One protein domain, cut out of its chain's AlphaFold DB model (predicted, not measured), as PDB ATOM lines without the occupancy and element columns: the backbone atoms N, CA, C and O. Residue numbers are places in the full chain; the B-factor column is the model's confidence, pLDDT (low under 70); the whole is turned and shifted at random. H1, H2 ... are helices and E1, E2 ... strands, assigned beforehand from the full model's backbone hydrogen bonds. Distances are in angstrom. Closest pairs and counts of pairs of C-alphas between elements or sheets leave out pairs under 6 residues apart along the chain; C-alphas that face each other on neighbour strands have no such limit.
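This is residues 2 to 127 of the 283 residues of an uncharacterized protein of Phocaeicola sartorii (UniProt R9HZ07). One strongly twisted sheet of six strands, curled like part of a barrel, has H4 across one face and H1 on the opposite face. At one end of the longest axis H2 leads away from the sheet and residues 56 to 62 stick out; at the other end lies a long stretch with no named element, residues 79 to 102, followed by the short H3. The printed part has 126 residues, with four named helices and six named strands in the order H1 E1 E2 E3 E4 H2 E5 H3 H4 E6. The sheet is mixed, in the order E1 E2 E5 E6 E4 E3, and the class is mixed, helices and strands. The whole is compact, with a radius of gyration of the C-alphas of 15.0 A and spans of 42 by 33 by 28 A.

E5, residues 66 to 78, bends by 60 degrees at residue 74. Its residues 71 to 78 pair with E2, residues 23 to 30, parallel at 40 degrees, with N 26 and O 72 2.8 A apart. Its residues 66 to 71 pair with E6, residues 121 to 127, antiparallel at 142 degrees, with N 67 and O 125 at 2.8 A. E1, residues 14 to 18, is an edge strand and forms a hairpin with E2, with N 14 and O 27 at 2.7 A. E4, residues 48 to 51, is antiparallel to E6, with N 50 and O 122 at 2.8 A, and forms a hairpin with the other edge strand, E3, residues 36 to 38, with N 49 and O 37 at 2.8 A. H4, residues 112 to 118, has a height over the sheet of 7.2 A; it lies only just over E2, with 3 of its 7 C-alphas there, and runs across the strands at 89 degrees to E2 on the local plane. The closest C-alphas of H4 and E5 are those of Ala 115 and Ile 76, 5.5 A apart. On the opposite face is H1, residues 5 to 12, whose Leu 10 has its C-alpha 6.0 A from that of Thr 29 in E2. H2, residues 52 to 60, only grazes the sheet with residues 52 to 55. E4, H2 and E5 form a split strand-helix-strand unit, two strands of one sheet joined through a helix, with E6 between them in the sheet; its crossover is right-handed. H3, residues 103 to 106, only grazes the sheet with residues 104 to 106. In H1 and H4 every O i to N i+4 pair is within hydrogen-bond range, in H2 4 of 5; H3 is too short for such a pair.

H1 begins at C-alpha 5 (16.104, 53.745, -48.901). E5 measures 31.0 A from first to last C-alpha, E2 20.8 A, E6 19.1 A and H2 12.4 A. E6 ends at C-alpha 127 (18.459, 31.566, -32.193).

The two C-alphas farthest apart, those of Asn 62 and Gly 97, are 45.9 A apart. The printed part has no cut. The link from E5 to H3 is long, 24 residues. Residues 41 to 43 have pLDDT under 70.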
ATOM      1  N   PRO A   2      19.286  49.919 -56.113       88.62
ATOM      2  CA  PRO A   2      19.469  51.333 -56.462       88.62
ATOM      3  C   PRO A   2      18.587  52.255 -55.598       88.62
ATOM      4  O   PRO A   2      17.735  51.785 -54.849       88.62
ATOM      5  N   TRP A   3      18.792  53.572 -55.705       93.62
ATOM      6  CA  TRP A   3      17.963  54.624 -55.076       93.62
ATOM      7  C   TRP A   3      17.928  54.646 -53.538       93.62
ATOM      8  O   TRP A   3      17.027  55.247 -52.948       93.62
ATOM      9  N   GLY A   4      18.895  54.006 -52.877       91.62
ATOM     10  CA  GLY A   4      19.006  53.994 -51.415       91.62
ATOM     11  C   GLY A   4      17.741  53.456 -50.738       91.62
ATOM     12  O   GLY A   4      17.178  52.448 -51.169       91.62
ATOM     13  N   SER A   5      17.259  54.161 -49.711       91.38
ATOM     14  CA  SER A   5      16.104  53.745 -48.901       91.38
ATOM     15  C   SER A   5      14.828  53.503 -49.715       91.38
ATOM     16  O   SER A   5      14.027  52.644 -49.352       91.38
ATOM     17  N   TYR A   6      14.637  54.203 -50.841       93.88
ATOM     18  CA  TYR A   6      13.489  53.970 -51.722       93.88
ATOM     19  C   TYR A   6      13.532  52.572 -52.344       93.88
ATOM     20  O   TYR A   6      12.543  51.846 -52.277       93.88
ATOM     21  N   GLY A   7      14.670  52.177 -52.921       93.50
ATOM     22  CA  GLY A   7      14.819  50.854 -53.528       93.50
ATOM     23  C   GLY A   7      14.827  49.732 -52.494       93.50
ATOM     24  O   GLY A   7      14.255  48.674 -52.742       93.50
ATOM     25  N   GLU A   8      15.405  49.969 -51.315       91.19
ATOM     26  CA  GLU A   8      15.318  49.032 -50.190       91.19
ATOM     27  C   GLU A   8      13.865  48.785 -49.779       91.19
ATOM     28  O   GLU A   8      13.452  47.631 -49.662       91.19
ATOM     29  N   MET A   9      13.058  49.843 -49.640       92.88
ATOM     30  CA  MET A   9      11.650  49.714 -49.264       92.88
ATOM     31  C   MET A   9      10.826  48.941 -50.302       92.88
ATOM     32  O   MET A   9       9.992  48.114 -49.932       92.88
ATOM     33  N   LEU A  10      11.075  49.175 -51.592       94.12
ATOM     34  CA  LEU A  10      10.441  48.437 -52.690       94.12
ATOM     35  C   LEU A  10      10.835  46.947 -52.682       94.12
ATOM     36  O   LEU A  10       9.991  46.072 -52.896       94.12
ATOM     37  N   TRP A  11      12.104  46.646 -52.388       92.44
ATOM     38  CA  TRP A  11      12.638  45.282 -52.374       92.44
ATOM     39  C   TRP A  11      12.145  44.451 -51.183       92.44
ATOM     40  O   TRP A  11      11.537  43.385 -51.357       92.44
ATOM     41  N   GLN A  12      12.414  44.941 -49.970       90.25
ATOM     42  CA  GLN A  12      12.260  44.174 -48.732       90.25
ATOM     43  C   GLN A  12      10.960  44.498 -47.982       90.25
ATOM     44  O   GLN A  12      10.419  43.631 -47.299       90.25
ATOM     45  N   GLY A  13      10.413  45.709 -48.144       92.94
ATOM     46  CA  GLY A  13       9.266  46.176 -47.363       92.94
ATOM     47  C   GLY A  13       9.564  46.282 -45.865       92.94
ATOM     48  O   GLY A  13      10.704  46.147 -45.432       92.94
ATOM     49  N   ILE A  14       8.540  46.545 -45.063       92.56
ATOM     50  CA  ILE A  14       8.617  46.726 -43.613       92.56
ATOM     51  C   ILE A  14       8.262  45.409 -42.925       92.56
ATOM     52  O   ILE A  14       7.310  44.724 -43.305       92.56
ATOM     53  N   TYR A  15       9.011  45.092 -41.878       92.38
ATOM     54  CA  TYR A  15       8.729  43.988 -40.975       92.38
ATOM     55  C   TYR A  15       8.384  44.538 -39.588       92.38
ATOM     56  O   TYR A  15       9.014  45.494 -39.128       92.38
ATOM     57  N   GLY A  16       7.409  43.920 -38.926       90.56
ATOM     58  CA  GLY A  16       7.075  44.216 -37.538       90.56
ATOM     59  C   GLY A  16       6.710  42.959 -36.763       90.56
ATOM     60  O   GLY A  16       6.114  42.032 -37.316       90.56
ATOM     61  N   TYR A  17       7.053  42.946 -35.480       90.50
ATOM     62  CA  TYR A  17       6.661  41.902 -34.546       90.50
ATOM     63  C   TYR A  17       5.686  42.451 -33.501       90.50
ATOM     64  O   TYR A  17       6.012  43.341 -32.716       90.50
ATOM     65  N   ASP A  18       4.476  41.898 -33.480       89.19
ATOM     66  CA  ASP A  18       3.502  42.186 -32.434       89.19
ATOM     67  C   ASP A  18       3.710  41.222 -31.260       89.19
ATOM     68  O   ASP A  18       3.461  40.020 -31.369       89.19
ATOM     69  N   LYS A  19       4.159  41.763 -30.125       85.38
ATOM     70  CA  LYS A  19       4.395  40.999 -28.894       85.38
ATOM     71  C   LYS A  19       3.106  40.522 -28.229       85.38
ATOM     72  O   LYS A  19       3.133  39.475 -27.589       85.38
ATOM     73  N   ASP A  20       2.012  41.268 -28.363       86.69
ATOM     74  CA  ASP A  20       0.753  40.967 -27.676       86.69
ATOM     75  C   ASP A  20       0.053  39.779 -28.340       86.69
ATOM     76  O   ASP A  20      -0.489  38.902 -27.666       86.69
ATOM     77  N   THR A  21       0.113  39.722 -29.671       89.19
ATOM     78  CA  THR A  21      -0.461  38.631 -30.471       89.19
ATOM     79  C   THR A  21       0.567  37.583 -30.897       89.19
ATOM     80  O   THR A  21       0.201  36.598 -31.539       89.19
ATOM     81  N   ASN A  22       1.845  37.776 -30.553       88.56
ATOM     82  CA  ASN A  22       2.982  36.966 -31.000       88.56
ATOM     83  C   ASN A  22       2.997  36.750 -32.528       88.56
ATOM     84  O   ASN A  22       3.199  35.633 -33.009       88.56
ATOM     85  N   SER A  23       2.745  37.816 -33.288       91.38
ATOM     86  CA  SER A  23       2.559  37.750 -34.741       91.38
ATOM     87  C   SER A  23       3.679  38.453 -35.498       91.38
ATOM     88  O   SER A  23       4.049  39.588 -35.202       91.38
ATOM     89  N   HIS A  24       4.201  37.775 -36.520       93.50
ATOM     90  CA  HIS A  24       5.179  38.321 -37.457       93.50
ATOM     91  C   HIS A  24       4.442  38.924 -38.649       93.50
ATOM     92  O   HIS A  24       3.676  38.228 -39.309       93.50
ATOM     93  N   MET A  25       4.665  40.203 -38.936       94.38
ATOM     94  CA  MET A  25       3.903  40.954 -39.932       94.38
ATOM     95  C   MET A  25       4.818  41.530 -41.006       94.38
ATOM     96  O   MET A  25       5.888  42.067 -40.716       94.38
ATOM     97  N   VAL A  26       4.365  41.457 -42.255       94.81
ATOM     98  CA  VAL A  26       5.050  42.012 -43.423       94.81
ATOM     99  C   VAL A  26       4.144  43.018 -44.124       94.81
ATOM    100  O   VAL A  26       2.988  42.738 -44.453       94.81
ATOM    101  N   PHE A  27       4.715  44.182 -44.411       95.50
ATOM    102  CA  PHE A  27       4.098  45.253 -45.177       95.50
ATOM    103  C   PHE A  27       4.998  45.511 -46.384       95.50
ATOM    104  O   PHE A  27       6.149  45.891 -46.213       95.50
ATOM    105  N   ARG A  28       4.534  45.289 -47.611       94.88
ATOM    106  CA  ARG A  28       5.401  45.401 -48.794       94.88
ATOM    107  C   ARG A  28       4.645  45.772 -50.056       94.88
ATOM    108  O   ARG A  28       3.419  45.710 -50.120       94.88
ATOM    109  N   THR A  29       5.392  46.122 -51.090       95.25
ATOM    110  CA  THR A  29       4.870  46.156 -52.455       95.25
ATOM    111  C   THR A  29       4.789  44.747 -53.046       95.25
ATOM    112  O   THR A  29       5.555  43.863 -52.655       95.25
ATOM    113  N   GLY A  30       3.880  44.550 -53.998       94.00
ATOM    114  CA  GLY A  30       3.721  43.321 -54.772       94.00
ATOM    115  C   GLY A  30       3.233  43.590 -56.205       94.00
ATOM    116  O   GLY A  30       2.893  44.724 -56.548       94.00
ATOM    117  N   ALA A  31       3.131  42.572 -57.062       91.81
ATOM    118  CA  ALA A  31       3.182  41.140 -56.728       91.81
ATOM    119  C   ALA A  31       4.592  40.575 -56.499       91.81
ATOM    120  O   ALA A  31       4.729  39.537 -55.852       91.81
ATOM    121  N   PHE A  32       5.638  41.263 -56.963       94.06
ATOM    122  CA  PHE A  32       7.005  40.819 -56.733       94.06
ATOM    123  C   PHE A  32       7.330  40.676 -55.235       94.06
ATOM    124  O   PHE A  32       7.158  41.593 -54.423       94.06
ATOM    125  N   CYS A  33       7.852  39.502 -54.880       94.12
ATOM    126  CA  CYS A  33       8.408  39.206 -53.568       94.12
ATOM    127  C   CYS A  33       9.616  38.277 -53.727       94.12
ATOM    128  O   CYS A  33       9.415  37.162 -54.230       94.12
ATOM    129  N   PRO A  34      10.825  38.679 -53.273       94.31
ATOM    130  CA  PRO A  34      11.986  37.801 -53.255       94.31
ATOM    131  C   PRO A  34      11.663  36.497 -52.525       94.31
ATOM    132  O   PRO A  34      10.882  36.491 -51.568       94.31
ATOM    133  N   SER A  35      12.256  35.393 -52.981       95.75
ATOM    134  CA  SER A  35      12.080  34.085 -52.337       95.75
ATOM    135  C   SER A  35      12.629  34.082 -50.914       95.75
ATOM    136  O   SER A  35      12.030  33.479 -50.030       95.75
ATOM    137  N   ILE A  36      13.738  34.786 -50.691       95.69
ATOM    138  CA  ILE A  36      14.378  34.984 -49.394       95.69
ATOM    139  C   ILE A  36      14.879  36.422 -49.301       95.69
ATOM    140  O   ILE A  36      15.392  36.966 -50.278       95.69
ATOM    141  N   TYR A  37      14.715  37.042 -48.138       93.69
ATOM    142  CA  TYR A  37      15.306  38.336 -47.811       93.69
ATOM    143  C   TYR A  37      15.415  38.504 -46.295       93.69
ATOM    144  O   TYR A  37      14.707  37.859 -45.524       93.69
ATOM    145  N   ARG A  38      16.308  39.386 -45.858       90.00
ATOM    146  CA  ARG A  38      16.436  39.778 -44.454       90.00
ATOM    147  C   ARG A  38      15.445  40.899 -44.132       90.00
ATOM    148  O   ARG A  38      15.248  41.792 -44.952       90.00
ATOM    149  N   SER A  39      14.841  40.872 -42.946       88.19
ATOM    150  CA  SER A  39      14.062  42.003 -42.431       88.19
ATOM    151  C   SER A  39      14.934  43.255 -42.269       88.19
ATOM    152  O   SER A  39      16.142  43.156 -42.054       88.19
ATOM    153  N   GLN A  40      14.319  44.438 -42.325       77.50
ATOM    154  CA  GLN A  40      15.043  45.701 -42.151       77.50
ATOM    155  C   GLN A  40      15.785  45.770 -40.808       77.50
ATOM    156  O   GLN A  40      15.387  45.134 -39.829       77.50
ATOM    157  N   TYR A  41      16.814  46.618 -40.750       63.31
ATOM    158  CA  TYR A  41      17.435  47.040 -39.498       63.31
ATOM    159  C   TYR A  41      16.443  47.886 -38.691       63.31
ATOM    160  O   TYR A  41      16.353  49.100 -38.862       63.31
ATOM    161  N   ASN A  42      15.679  47.249 -37.809       64.19
ATOM    162  CA  ASN A  42      14.847  47.931 -36.825       64.19
ATOM    163  C   ASN A  42      15.421  47.710 -35.407       64.19
ATOM    164  O   ASN A  42      16.517  47.177 -35.224       64.19
ATOM    165  N   ARG A  43      14.705  48.172 -34.374       61.34
ATOM    166  CA  ARG A  43      15.073  47.923 -32.963       61.34
ATOM    167  C   ARG A  43      14.793  46.484 -32.508       61.34
ATOM    168  O   ARG A  43      14.931  46.188 -31.326       61.34
ATOM    169  N   GLU A  44      14.332  45.621 -33.403       70.06
ATOM    170  CA  GLU A  44      14.000  44.233 -33.113       70.06
ATOM    171  C   GLU A  44      15.099  43.315 -33.652       70.06
ATOM    172  O   GLU A  44      15.964  43.719 -34.433       70.06
ATOM    173  N   SER A  45      15.084  42.061 -33.203       79.62
ATOM    174  CA  SER A  45      15.986  41.053 -33.748       79.62
ATOM    175  C   SER A  45      15.682  40.841 -35.235       79.62
ATOM    176  O   SER A  45      14.511  40.682 -35.593       79.62
ATOM    177  N   PRO A  46      16.706  40.784 -36.101       88.19
ATOM    178  CA  PRO A  46      16.514  40.521 -37.515       88.19
ATOM    179  C   PRO A  46      15.972  39.102 -37.714       88.19
ATOM    180  O   PRO A  46      16.329  38.168 -36.991       88.19
ATOM    181  N   VAL A  47      15.149  38.934 -38.742       92.12
ATOM    182  CA  VAL A  47      14.651  37.633 -39.194       92.12
ATOM    183  C   VAL A  47      14.914  37.469 -40.686       92.12
ATOM    184  O   VAL A  47      15.039  38.454 -41.419       92.12
ATOM    185  N   LEU A  48      14.982  36.225 -41.160       94.38
ATOM    186  CA  LEU A  48      14.910  35.948 -42.596       94.38
ATOM    187  C   LEU A  48      13.456  35.679 -42.959       94.38
ATOM    188  O   LEU A  48      12.834  34.782 -42.397       94.38
ATOM    189  N   ILE A  49      12.916  36.439 -43.905       95.75
ATOM    190  CA  ILE A  49      11.618  36.139 -44.494       95.75
ATOM    191  C   ILE A  49      11.840  35.250 -45.706       95.75
ATOM    192  O   ILE A  49      12.627  35.573 -46.597       95.75
ATOM    193  N   VAL A  50      11.133  34.127 -45.734       96.81
ATOM    194  CA  VAL A  50      11.283  33.095 -46.752       96.81
ATOM    195  C   VAL A  50       9.939  32.641 -47.303       96.81
ATOM    196  O   VAL A  50       8.926  32.617 -46.602       96.81
ATOM    197  N   LYS A  51       9.945  32.257 -48.577       96.06
ATOM    198  CA  LYS A  51       8.864  31.521 -49.230       96.06
ATOM    199  C   LYS A  51       9.019  30.016 -49.014       96.06
ATOM    200  O   LYS A  51      10.078  29.516 -48.635       96.06
ATOM    201  N   GLU A  52       7.949  29.287 -49.303       93.75
ATOM    202  CA  GLU A  52       7.854  27.835 -49.115       93.75
ATOM    203  C   GLU A  52       8.931  27.038 -49.874       93.75
ATOM    204  O   GLU A  52       9.513  26.104 -49.327       93.75
ATOM    205  N   ASN A  53       9.295  27.460 -51.088       91.94
ATOM    206  CA  ASN A  53      10.374  26.837 -51.864       91.94
ATOM    207  C   ASN A  53      11.745  26.934 -51.173       91.94
ATOM    208  O   ASN A  53      12.570  26.035 -51.297       91.94
ATOM    209  N   VAL A  54      12.009  28.013 -50.433       94.88
ATOM    210  CA  VAL A  54      13.255  28.158 -49.669       94.88
ATOM    211  C   VAL A  54      13.242  27.240 -48.451       94.88
ATOM    212  O   VAL A  54      14.247  26.590 -48.169       94.88
ATOM    213  N   LEU A  55      12.101  27.148 -47.757       94.19
ATOM    214  CA  LEU A  55      11.946  26.260 -46.602       94.19
ATOM    215  C   LEU A  55      12.234  24.806 -46.947       94.19
ATOM    216  O   LEU A  55      12.837  24.106 -46.133       94.19
ATOM    217  N   GLN A  56      11.842  24.368 -48.144       93.38
ATOM    218  CA  GLN A  56      12.143  23.026 -48.619       93.38
ATOM    219  C   GLN A  56      13.656  22.759 -48.600       93.38
ATOM    220  O   GLN A  56      14.092  21.818 -47.943       93.38
ATOM    221  N   TYR A  57      14.468  23.622 -49.218       94.38
ATOM    222  CA  TYR A  57      15.926  23.441 -49.250       94.38
ATOM    223  C   TYR A  57      16.573  23.523 -47.863       94.38
ATOM    224  O   TYR A  57      17.485  22.756 -47.560       94.38
ATOM    225  N   ILE A  58      16.089  24.425 -47.005       94.31
ATOM    226  CA  ILE A  58      16.563  24.559 -45.619       94.31
ATOM    227  C   ILE A  58      16.290  23.269 -44.830       94.31
ATOM    228  O   ILE A  58      17.154  22.798 -44.087       94.31
ATOM    229  N   THR A  59      15.108  22.682 -45.021       93.44
ATOM    230  CA  THR A  59      14.686  21.448 -44.346       93.44
ATOM    231  C   THR A  59      15.448  20.236 -44.875       93.44
ATOM    232  O   THR A  59      15.973  19.455 -44.088       93.44
ATOM    233  N   GLU A  60      15.578  20.096 -46.197       95.12
ATOM    234  CA  GLU A  60      16.328  19.004 -46.837       95.12
ATOM    235  C   GLU A  60      17.808  19.006 -46.433       95.12
ATOM    236  O   GLU A  60      18.398  17.953 -46.185       95.12
ATOM    237  N   ALA A  61      18.406  20.192 -46.303       95.62
ATOM    238  CA  ALA A  61      19.775  20.351 -45.824       95.62
ATOM    239  C   ALA A  61      19.921  20.186 -44.299       95.62
ATOM    240  O   ALA A  61      21.046  20.212 -43.787       95.62
ATOM    241  N   ASN A  62      18.818  20.006 -43.563       96.56
ATOM    242  CA  ASN A  62      18.779  19.953 -42.102       96.56
ATOM    243  C   ASN A  62      19.544  21.128 -41.475       96.56
ATOM    244  O   ASN A  62      20.454  20.915 -40.668       96.56
ATOM    245  N   LEU A  63      19.268  22.356 -41.927       96.94
ATOM    246  CA  LEU A  63      19.854  23.543 -41.307       96.94
ATOM    247  C   LEU A  63      19.212  23.788 -39.938       96.94
ATOM    248  O   LEU A  63      18.014  23.576 -39.749       96.94
ATOM    249  N   THR A  64      20.019  24.238 -38.986       97.31
ATOM    250  CA  THR A  64      19.636  24.431 -37.581       97.31
ATOM    251  C   THR A  64      19.747  25.891 -37.130       97.31
ATOM    252  O   THR A  64      20.231  26.754 -37.859       97.31
ATOM    253  N   GLY A  65      19.297  26.175 -35.904       96.44
ATOM    254  CA  GLY A  65      19.515  27.471 -35.255       96.44
ATOM    255  C   GLY A  65      18.419  28.503 -35.478       96.44
ATOM    256  O   GLY A  65      18.612  29.676 -35.203       96.44
ATOM    257  N   PHE A  66      17.228  28.106 -35.916       95.50
ATOM    258  CA  PHE A  66      16.113  29.037 -36.068       95.50
ATOM    259  C   PHE A  66      14.800  28.454 -35.552       95.50
ATOM    260  O   PHE A  66      14.640  27.243 -35.399       95.50
ATOM    261  N   VAL A  67      13.847  29.341 -35.284       95.44
ATOM    262  CA  VAL A  67      12.444  29.008 -35.041       95.44
ATOM    263  C   VAL A  67      11.637  29.482 -36.241       95.44
ATOM    264  O   VAL A  67      11.751  30.633 -36.654       95.44
ATOM    265  N   LEU A  68      10.832  28.585 -36.802       95.69
ATOM    266  CA  LEU A  68       9.949  28.887 -37.921       95.69
ATOM    267  C   LEU A  68       8.616  29.441 -37.406       95.69
ATOM    268  O   LEU A  68       7.976  28.810 -36.564       95.69
ATOM    269  N   GLN A  69       8.181  30.579 -37.943       95.81
ATOM    270  CA  GLN A  69       6.852  31.144 -37.699       95.81
ATOM    271  C   GLN A  69       6.198  31.591 -39.014       95.81
ATOM    272  O   GLN A  69       6.889  32.120 -39.886       95.81
ATOM    273  N   PRO A  70       4.877  31.419 -39.192       96.38
ATOM    274  CA  PRO A  70       4.157  32.049 -40.295       96.38
ATOM    275  C   PRO A  70       4.258  33.579 -40.216       96.38
ATOM    276  O   PRO A  70       4.211  34.148 -39.125       96.38
ATOM    277  N   ALA A  71       4.362  34.244 -41.365       95.44
ATOM    278  CA  ALA A  71       4.341  35.701 -41.451       95.44
ATOM    279  C   ALA A  71       3.036  36.189 -42.100       95.44
ATOM    280  O   ALA A  71       2.716  35.832 -43.238       95.44
ATOM    281  N   SER A  72       2.292  37.027 -41.376       95.38
ATOM    282  CA  SER A  72       1.073  37.673 -41.864       95.38
ATOM    283  C   SER A  72       1.400  38.771 -42.872       95.38
ATOM    284  O   SER A  72       2.341  39.549 -42.704       95.38
ATOM    285  N   LYS A  73       0.590  38.861 -43.925       95.94
ATOM    286  CA  LYS A  73       0.696  39.878 -44.974       95.94
ATOM    287  C   LYS A  73      -0.264  41.031 -44.685       95.94
ATOM    288  O   LYS A  73      -1.186  41.273 -45.456       95.94
ATOM    289  N   GLU A  74      -0.044  41.757 -43.594       95.12
ATOM    290  CA  GLU A  74      -0.942  42.833 -43.142       95.12
ATOM    291  C   GLU A  74      -1.183  43.905 -44.215       95.12
ATOM    292  O   GLU A  74      -2.292  44.419 -44.388       95.12
ATOM    293  N   LYS A  75      -0.154  44.243 -45.005       96.38
ATOM    294  CA  LYS A  75      -0.295  45.249 -46.063       96.38
ATOM    295  C   LYS A  75       0.505  44.934 -47.309       96.38
ATOM    296  O   LYS A  75       1.710  45.157 -47.348       96.38
ATOM    297  N   ILE A  76      -0.186  44.524 -48.367       97.56
ATOM    298  CA  ILE A  76       0.415  44.334 -49.686       97.56
ATOM    299  C   ILE A  76      -0.109  45.393 -50.636       97.56
ATOM    300  O   ILE A  76      -1.310  45.510 -50.860       97.56
ATOM    301  N   VAL A  77       0.793  46.191 -51.192       96.31
ATOM    302  CA  VAL A  77       0.448  47.287 -52.093       96.31
ATOM    303  C   VAL A  77       0.804  46.905 -53.517       96.31
ATOM    304  O   VAL A  77       1.955  46.605 -53.814       96.31
ATOM    305  N   LYS A  78      -0.172  46.974 -54.424       95.81
ATOM    306  CA  LYS A  78       0.084  46.772 -55.851       95.81
ATOM    307  C   LYS A  78       0.979  47.895 -56.383       95.81
ATOM    308  O   LYS A  78       0.529  49.038 -56.504       95.81
ATOM    309  N   LEU A  79       2.227  47.565 -56.696       94.50
ATOM    310  CA  LEU A  79       3.188  48.461 -57.328       94.50
ATOM    311  C   LEU A  79       4.190  47.633 -58.129       94.50
ATOM    312  O   LEU A  79       5.023  46.932 -57.564       94.50
ATOM    313  N   ASP A  80       4.085  47.744 -59.445       92.50
ATOM    314  CA  ASP A  80       4.906  47.018 -60.407       92.50
ATOM    315  C   ASP A  80       6.210  47.785 -60.668       92.50
ATOM    316  O   ASP A  80       6.364  48.478 -61.674       92.50
ATOM    317  N   TRP A  81       7.094  47.773 -59.669       93.75
ATOM    318  CA  TRP A  81       8.380  48.465 -59.743       93.75
ATOM    319  C   TRP A  81       9.481  47.622 -60.390       93.75
ATOM    320  O   TRP A  81      10.500  48.171 -60.796       93.75
ATOM    321  N   GLU A  82       9.280  46.309 -60.532       91.06
ATOM    322  CA  GLU A  82      10.238  45.392 -61.172       91.06
ATOM    323  C   GLU A  82      10.463  45.716 -62.657       91.06
ATOM    324  O   GLU A  82      11.526  45.432 -63.201       91.06
ATOM    325  N   ASN A  83       9.492  46.385 -63.285       93.31
ATOM    326  CA  ASN A  83       9.570  46.872 -64.661       93.31
ATOM    327  C   ASN A  83      10.178  48.283 -64.789       93.31
ATOM    328  O   ASN A  83      10.166  48.863 -65.877       93.31
ATOM    329  N   TRP A  84      10.665  48.881 -63.697       94.94
ATOM    330  CA  TRP A  84      11.317  50.194 -63.734       94.94
ATOM    331  C   TRP A  84      12.780  50.071 -64.168       94.94
ATOM    332  O   TRP A  84      13.431  49.052 -63.945       94.94
ATOM    333  N   ASP A  85      13.319  51.136 -64.760       95.38
ATOM    334  CA  ASP A  85      14.731  51.190 -65.139       95.38
ATOM    335  C   ASP A  85      15.623  51.336 -63.900       95.38
ATOM    336  O   ASP A  85      15.837  52.439 -63.407       95.38
ATOM    337  N   LEU A  86      16.173  50.222 -63.411       92.62
ATOM    338  CA  LEU A  86      17.065  50.188 -62.246       92.62
ATOM    339  C   LEU A  86      18.388  50.957 -62.443       92.62
ATOM    340  O   LEU A  86      19.093  51.181 -61.460       92.62
ATOM    341  N   GLN A  87      18.743  51.331 -63.679       95.19
ATOM    342  CA  GLN A  87      19.926  52.148 -63.980       95.19
ATOM    343  C   GLN A  87      19.623  53.651 -63.971       95.19
ATOM    344  O   GLN A  87      20.551  54.464 -64.009       95.19
ATOM    345  N   ALA A  88      18.346  54.039 -63.905       95.38
ATOM    346  CA  ALA A  88      17.965  55.433 -63.781       95.38
ATOM    347  C   ALA A  88      18.506  56.022 -62.463       95.38
ATOM    348  O   ALA A  88      18.543  55.328 -61.442       95.38
ATOM    349  N   PRO A  89      18.889  57.311 -62.438       94.38
ATOM    350  CA  PRO A  89      19.381  57.950 -61.216       94.38
ATOM    351  C   PRO A  89      18.316  58.014 -60.108       94.38
ATOM    352  O   PRO A  89      18.659  58.080 -58.929       94.38
ATOM    353  N   GLU A  90      17.035  57.962 -60.480       93.94
ATOM    354  CA  GLU A  90      15.883  58.103 -59.591       93.94
ATOM    355  C   GLU A  90      14.808  57.045 -59.907       93.94
ATOM    356  O   GLU A  90      14.725  56.585 -61.050       93.94
ATOM    357  N   PRO A  91      13.974  56.652 -58.921       94.25
ATOM    358  CA  PRO A  91      12.845  55.763 -59.165       94.25
ATOM    359  C   PRO A  91      11.827  56.420 -60.104       94.25
ATOM    360  O   PRO A  91      11.599  57.627 -60.044       94.25
ATOM    361  N   LEU A  92      11.134  55.612 -60.915       94.19
ATOM    362  CA  LEU A  92      10.123  56.107 -61.862       94.19
ATOM    363  C   LEU A  92       9.017  56.926 -61.177       94.19
ATOM    364  O   LEU A  92       8.476  57.868 -61.753       94.19
ATOM    365  N   VAL A  93       8.646  56.537 -59.957       92.62
ATOM    366  CA  VAL A  93       7.597  57.189 -59.172       92.62
ATOM    367  C   VAL A  93       8.064  57.278 -57.734       92.62
ATOM    368  O   VAL A  93       8.230  56.238 -57.117       92.62
ATOM    369  N   TYR A  94       8.187  58.485 -57.182       91.62
ATOM    370  CA  TYR A  94       8.392  58.693 -55.746       91.62
ATOM    371  C   TYR A  94       7.127  58.376 -54.931       91.62
ATOM    372  O   TYR A  94       6.002  58.466 -55.445       91.62
ATOM    373  N   PRO A  95       7.266  58.022 -53.643       88.44
ATOM    374  CA  PRO A  95       6.110  57.830 -52.792       88.44
ATOM    375  C   PRO A  95       5.406  59.173 -52.537       88.44
ATOM    376  O   PRO A  95       6.020  60.237 -52.484       88.44
ATOM    377  N   SER A  96       4.079  59.136 -52.431       75.75
ATOM    378  CA  SER A  96       3.260  60.334 -52.227       75.75
ATOM    379  C   SER A  96       3.358  60.822 -50.785       75.75
ATOM    380  O   SER A  96       3.159  60.005 -49.894       75.75
ATOM    381  N   GLY A  97       3.478  62.130 -50.546       74.75
ATOM    382  CA  GLY A  97       3.458  62.687 -49.190       74.75
ATOM    383  C   GLY A  97       4.694  63.519 -48.889       74.75
ATOM    384  O   GLY A  97       4.983  64.457 -49.628       74.75
ATOM    385  N   SER A  98       5.392  63.187 -47.801       76.50
ATOM    386  CA  SER A  98       6.659  63.824 -47.415       76.50
ATOM    387  C   SER A  98       7.862  63.265 -48.178       76.50
ATOM    388  O   SER A  98       8.990  63.618 -47.850       76.50
ATOM    389  N   MET A  99       7.618  62.412 -49.180       80.62
ATOM    390  CA  MET A  99       8.638  61.676 -49.930       80.62
ATOM    391  C   MET A  99       9.431  60.715 -49.037       80.62
ATOM    392  O   MET A  99      10.586  60.426 -49.309       80.62
ATOM    393  N   ASP A 100       8.824  60.198 -47.969       89.12
ATOM    394  CA  ASP A 100       9.481  59.174 -47.159       89.12
ATOM    395  C   ASP A 100       9.333  57.805 -47.840       89.12
ATOM    396  O   ASP A 100       8.260  57.469 -48.343       89.12
ATOM    397  N   ALA A 101      10.398  57.003 -47.880       91.38
ATOM    398  CA  ALA A 101      10.418  55.729 -48.595       91.38
ATOM    399  C   ALA A 101       9.303  54.784 -48.118       91.38
ATOM    400  O   ALA A 101       8.646  54.139 -48.939       91.38
ATOM    401  N   GLU A 102       9.023  54.762 -46.811       91.75
ATOM    402  CA  GLU A 102       7.940  53.974 -46.206       91.75
ATOM    403  C   GLU A 102       6.558  54.273 -46.818       91.75
ATOM    404  O   GLU A 102       5.677  53.406 -46.851       91.75
ATOM    405  N   GLU A 103       6.353  55.477 -47.364       93.25
ATOM    406  CA  GLU A 103       5.078  55.913 -47.942       93.25
ATOM    407  C   GLU A 103       4.719  55.197 -49.253       93.25
ATOM    408  O   GLU A 103       3.556  55.253 -49.671       93.25
ATOM    409  N   TYR A 104       5.640  54.430 -49.857       93.31
ATOM    410  CA  TYR A 104       5.276  53.449 -50.891       93.31
ATOM    411  C   TYR A 104       4.249  52.436 -50.381       93.31
ATOM    412  O   TYR A 104       3.437  51.931 -51.159       93.31
ATOM    413  N   ILE A 105       4.269  52.156 -49.077       94.12
ATOM    414  CA  ILE A 105       3.449  51.132 -48.442       94.12
ATOM    415  C   ILE A 105       2.425  51.776 -47.502       94.12
ATOM    416  O   ILE A 105       1.224  51.515 -47.620       94.12
ATOM    417  N   THR A 106       2.853  52.657 -46.594       92.31
ATOM    418  CA  THR A 106       2.015  53.132 -45.477       92.31
ATOM    419  C   THR A 106       0.792  53.932 -45.932       92.31
ATOM    420  O   THR A 106      -0.287  53.746 -45.367       92.31
ATOM    421  N   ARG A 107       0.889  54.725 -47.009       90.06
ATOM    422  CA  ARG A 107      -0.220  55.573 -47.502       90.06
ATOM    423  C   ARG A 107      -1.118  54.935 -48.561       90.06
ATOM    424  O   ARG A 107      -2.190  55.463 -48.852       90.06
ATOM    425  N   ARG A 108      -0.715  53.809 -49.149       91.31
ATOM    426  CA  ARG A 108      -1.503  53.116 -50.184       91.31
ATOM    427  C   ARG A 108      -2.454  52.091 -49.558       91.31
ATOM    428  O   ARG A 108      -2.372  51.810 -48.366       91.31
ATOM    429  N   LYS A 109      -3.415  51.567 -50.322       94.19
ATOM    430  CA  LYS A 109      -4.373  50.560 -49.827       94.19
ATOM    431  C   LYS A 109      -3.795  49.148 -49.951       94.19
ATOM    432  O   LYS A 109      -3.078  48.872 -50.910       94.19
ATOM    433  N   HIS A 110      -4.145  48.279 -48.999       97.44
ATOM    434  CA  HIS A 110      -3.909  46.838 -49.108       97.44
ATOM    435  C   HIS A 110      -4.655  46.282 -50.337       97.44
ATOM    436  O   HIS A 110      -5.761  46.732 -50.650       97.44
ATOM    437  N   ASN A 111      -4.053  45.319 -51.031       97.75
ATOM    438  CA  ASN A 111      -4.626  44.602 -52.160       97.75
ATOM    439  C   ASN A 111      -4.554  43.087 -51.915       97.75
ATOM    440  O   ASN A 111      -3.492  42.487 -52.080       97.75
ATOM    441  N   GLU A 112      -5.701  42.495 -51.577       96.94
ATOM    442  CA  GLU A 112      -5.817  41.080 -51.202       96.94
ATOM    443  C   GLU A 112      -5.404  40.144 -52.342       96.94
ATOM    444  O   GLU A 112      -4.589  39.250 -52.156       96.94
ATOM    445  N   ALA A 113      -5.866  40.412 -53.567       97.19
ATOM    446  CA  ALA A 113      -5.545  39.577 -54.724       97.19
ATOM    447  C   ALA A 113      -4.031  39.530 -55.005       97.19
ATOM    448  O   ALA A 113      -3.495  38.499 -55.402       97.19
ATOM    449  N   VAL A 114      -3.320  40.642 -54.787       96.31
ATOM    450  CA  VAL A 114      -1.853  40.680 -54.908       96.31
ATOM    451  C   VAL A 114      -1.182  39.988 -53.718       96.31
ATOM    452  O   VAL A 114      -0.143  39.354 -53.893       96.31
ATOM    453  N   ALA A 115      -1.763  40.067 -52.518       96.69
ATOM    454  CA  ALA A 115      -1.275  39.334 -51.353       96.69
ATOM    455  C   ALA A 115      -1.361  37.814 -51.563       96.69
ATOM    456  O   ALA A 115      -0.388  37.109 -51.300       96.69
ATOM    457  N   GLU A 116      -2.481  37.318 -52.087       95.81
ATOM    458  CA  GLU A 116      -2.674  35.907 -52.434       95.81
ATOM    459  C   GLU A 116      -1.644  35.433 -53.472       95.81
ATOM    460  O   GLU A 116      -1.043  34.373 -53.301       95.81
ATOM    461  N   GLN A 117      -1.356  36.249 -54.496       95.25
ATOM    462  CA  GLN A 117      -0.354  35.941 -55.532       95.25
ATOM    463  C   GLN A 117       1.072  35.769 -54.989       95.25
ATOM    464  O   GLN A 117       1.851  35.005 -55.557       95.25
ATOM    465  N   ILE A 118       1.434  36.461 -53.902       94.81
ATOM    466  CA  ILE A 118       2.763  36.328 -53.275       94.81
ATOM    467  C   ILE A 118       2.964  34.928 -52.673       94.81
ATOM    468  O   ILE A 118       4.105  34.462 -52.585       94.81
ATOM    469  N   GLY A 119       1.875  34.262 -52.282       94.75
ATOM    470  CA  GLY A 119       1.904  32.990 -51.572       94.75
ATOM    471  C   GLY A 119       2.231  33.141 -50.086       94.75
ATOM    472  O   GLY A 119       2.180  34.235 -49.511       94.75
ATOM    473  N   ASN A 120       2.523  32.017 -49.436       95.69
ATOM    474  CA  ASN A 120       2.838  31.980 -48.010       95.69
ATOM    475  C   ASN A 120       4.250  32.505 -47.737       95.69
ATOM    476  O   ASN A 120       5.194  32.205 -48.469       95.69
ATOM    477  N   LEU A 121       4.372  33.280 -46.660       96.75
ATOM    478  CA  LEU A 121       5.636  33.792 -46.154       96.75
ATOM    479  C   LEU A 121       5.854  33.265 -44.743       96.75
ATOM    480  O   LEU A 121       4.907  33.111 -43.970       96.75
ATOM    481  N   PHE A 122       7.114  33.035 -44.410       97.06
ATOM    482  CA  PHE A 122       7.523  32.555 -43.105       97.06
ATOM    483  C   PHE A 122       8.701  33.377 -42.599       97.06
ATOM    484  O   PHE A 122       9.579  33.751 -43.375       97.06
ATOM    485  N   ALA A 123       8.719  33.647 -41.301       95.62
ATOM    486  CA  ALA A 123       9.848  34.228 -40.602       95.62
ATOM    487  C   ALA A 123      10.700  33.106 -39.994       95.62
ATOM    488  O   ALA A 123      10.224  32.317 -39.176       95.62
ATOM    489  N   LEU A 124      11.971  33.050 -40.388       95.94
ATOM    490  CA  LEU A 124      13.005  32.289 -39.700       95.94
ATOM    491  C   LEU A 124      13.621  33.200 -38.651       95.94
ATOM    492  O   LEU A 124      14.325  34.156 -38.986       95.94
ATOM    493  N   ILE A 125      13.330  32.907 -37.391       94.06
ATOM    494  CA  ILE A 125      13.809  33.663 -36.240       94.06
ATOM    495  C   ILE A 125      15.111  33.012 -35.778       94.06
ATOM    496  O   ILE A 125      15.048  31.909 -35.227       94.06
ATOM    497  N   PRO A 126      16.280  33.636 -35.987       94.75
ATOM    498  CA  PRO A 126      17.538  33.045 -35.571       94.75
ATOM    499  C   PRO A 126      17.595  32.917 -34.047       94.75
ATOM    500  O   PRO A 126      17.188  33.811 -33.299       94.75
ATOM    501  N   GLN A 127      18.125  31.797 -33.585       94.56
ATOM    502  CA  GLN A 127      18.459  31.566 -32.193       94.56
ATOM    503  C   GLN A 127      19.725  32.343 -31.842       94.56
ATOM    504  O   GLN A 127      20.497  32.754 -32.708       94.56
TER     505      GLN A 127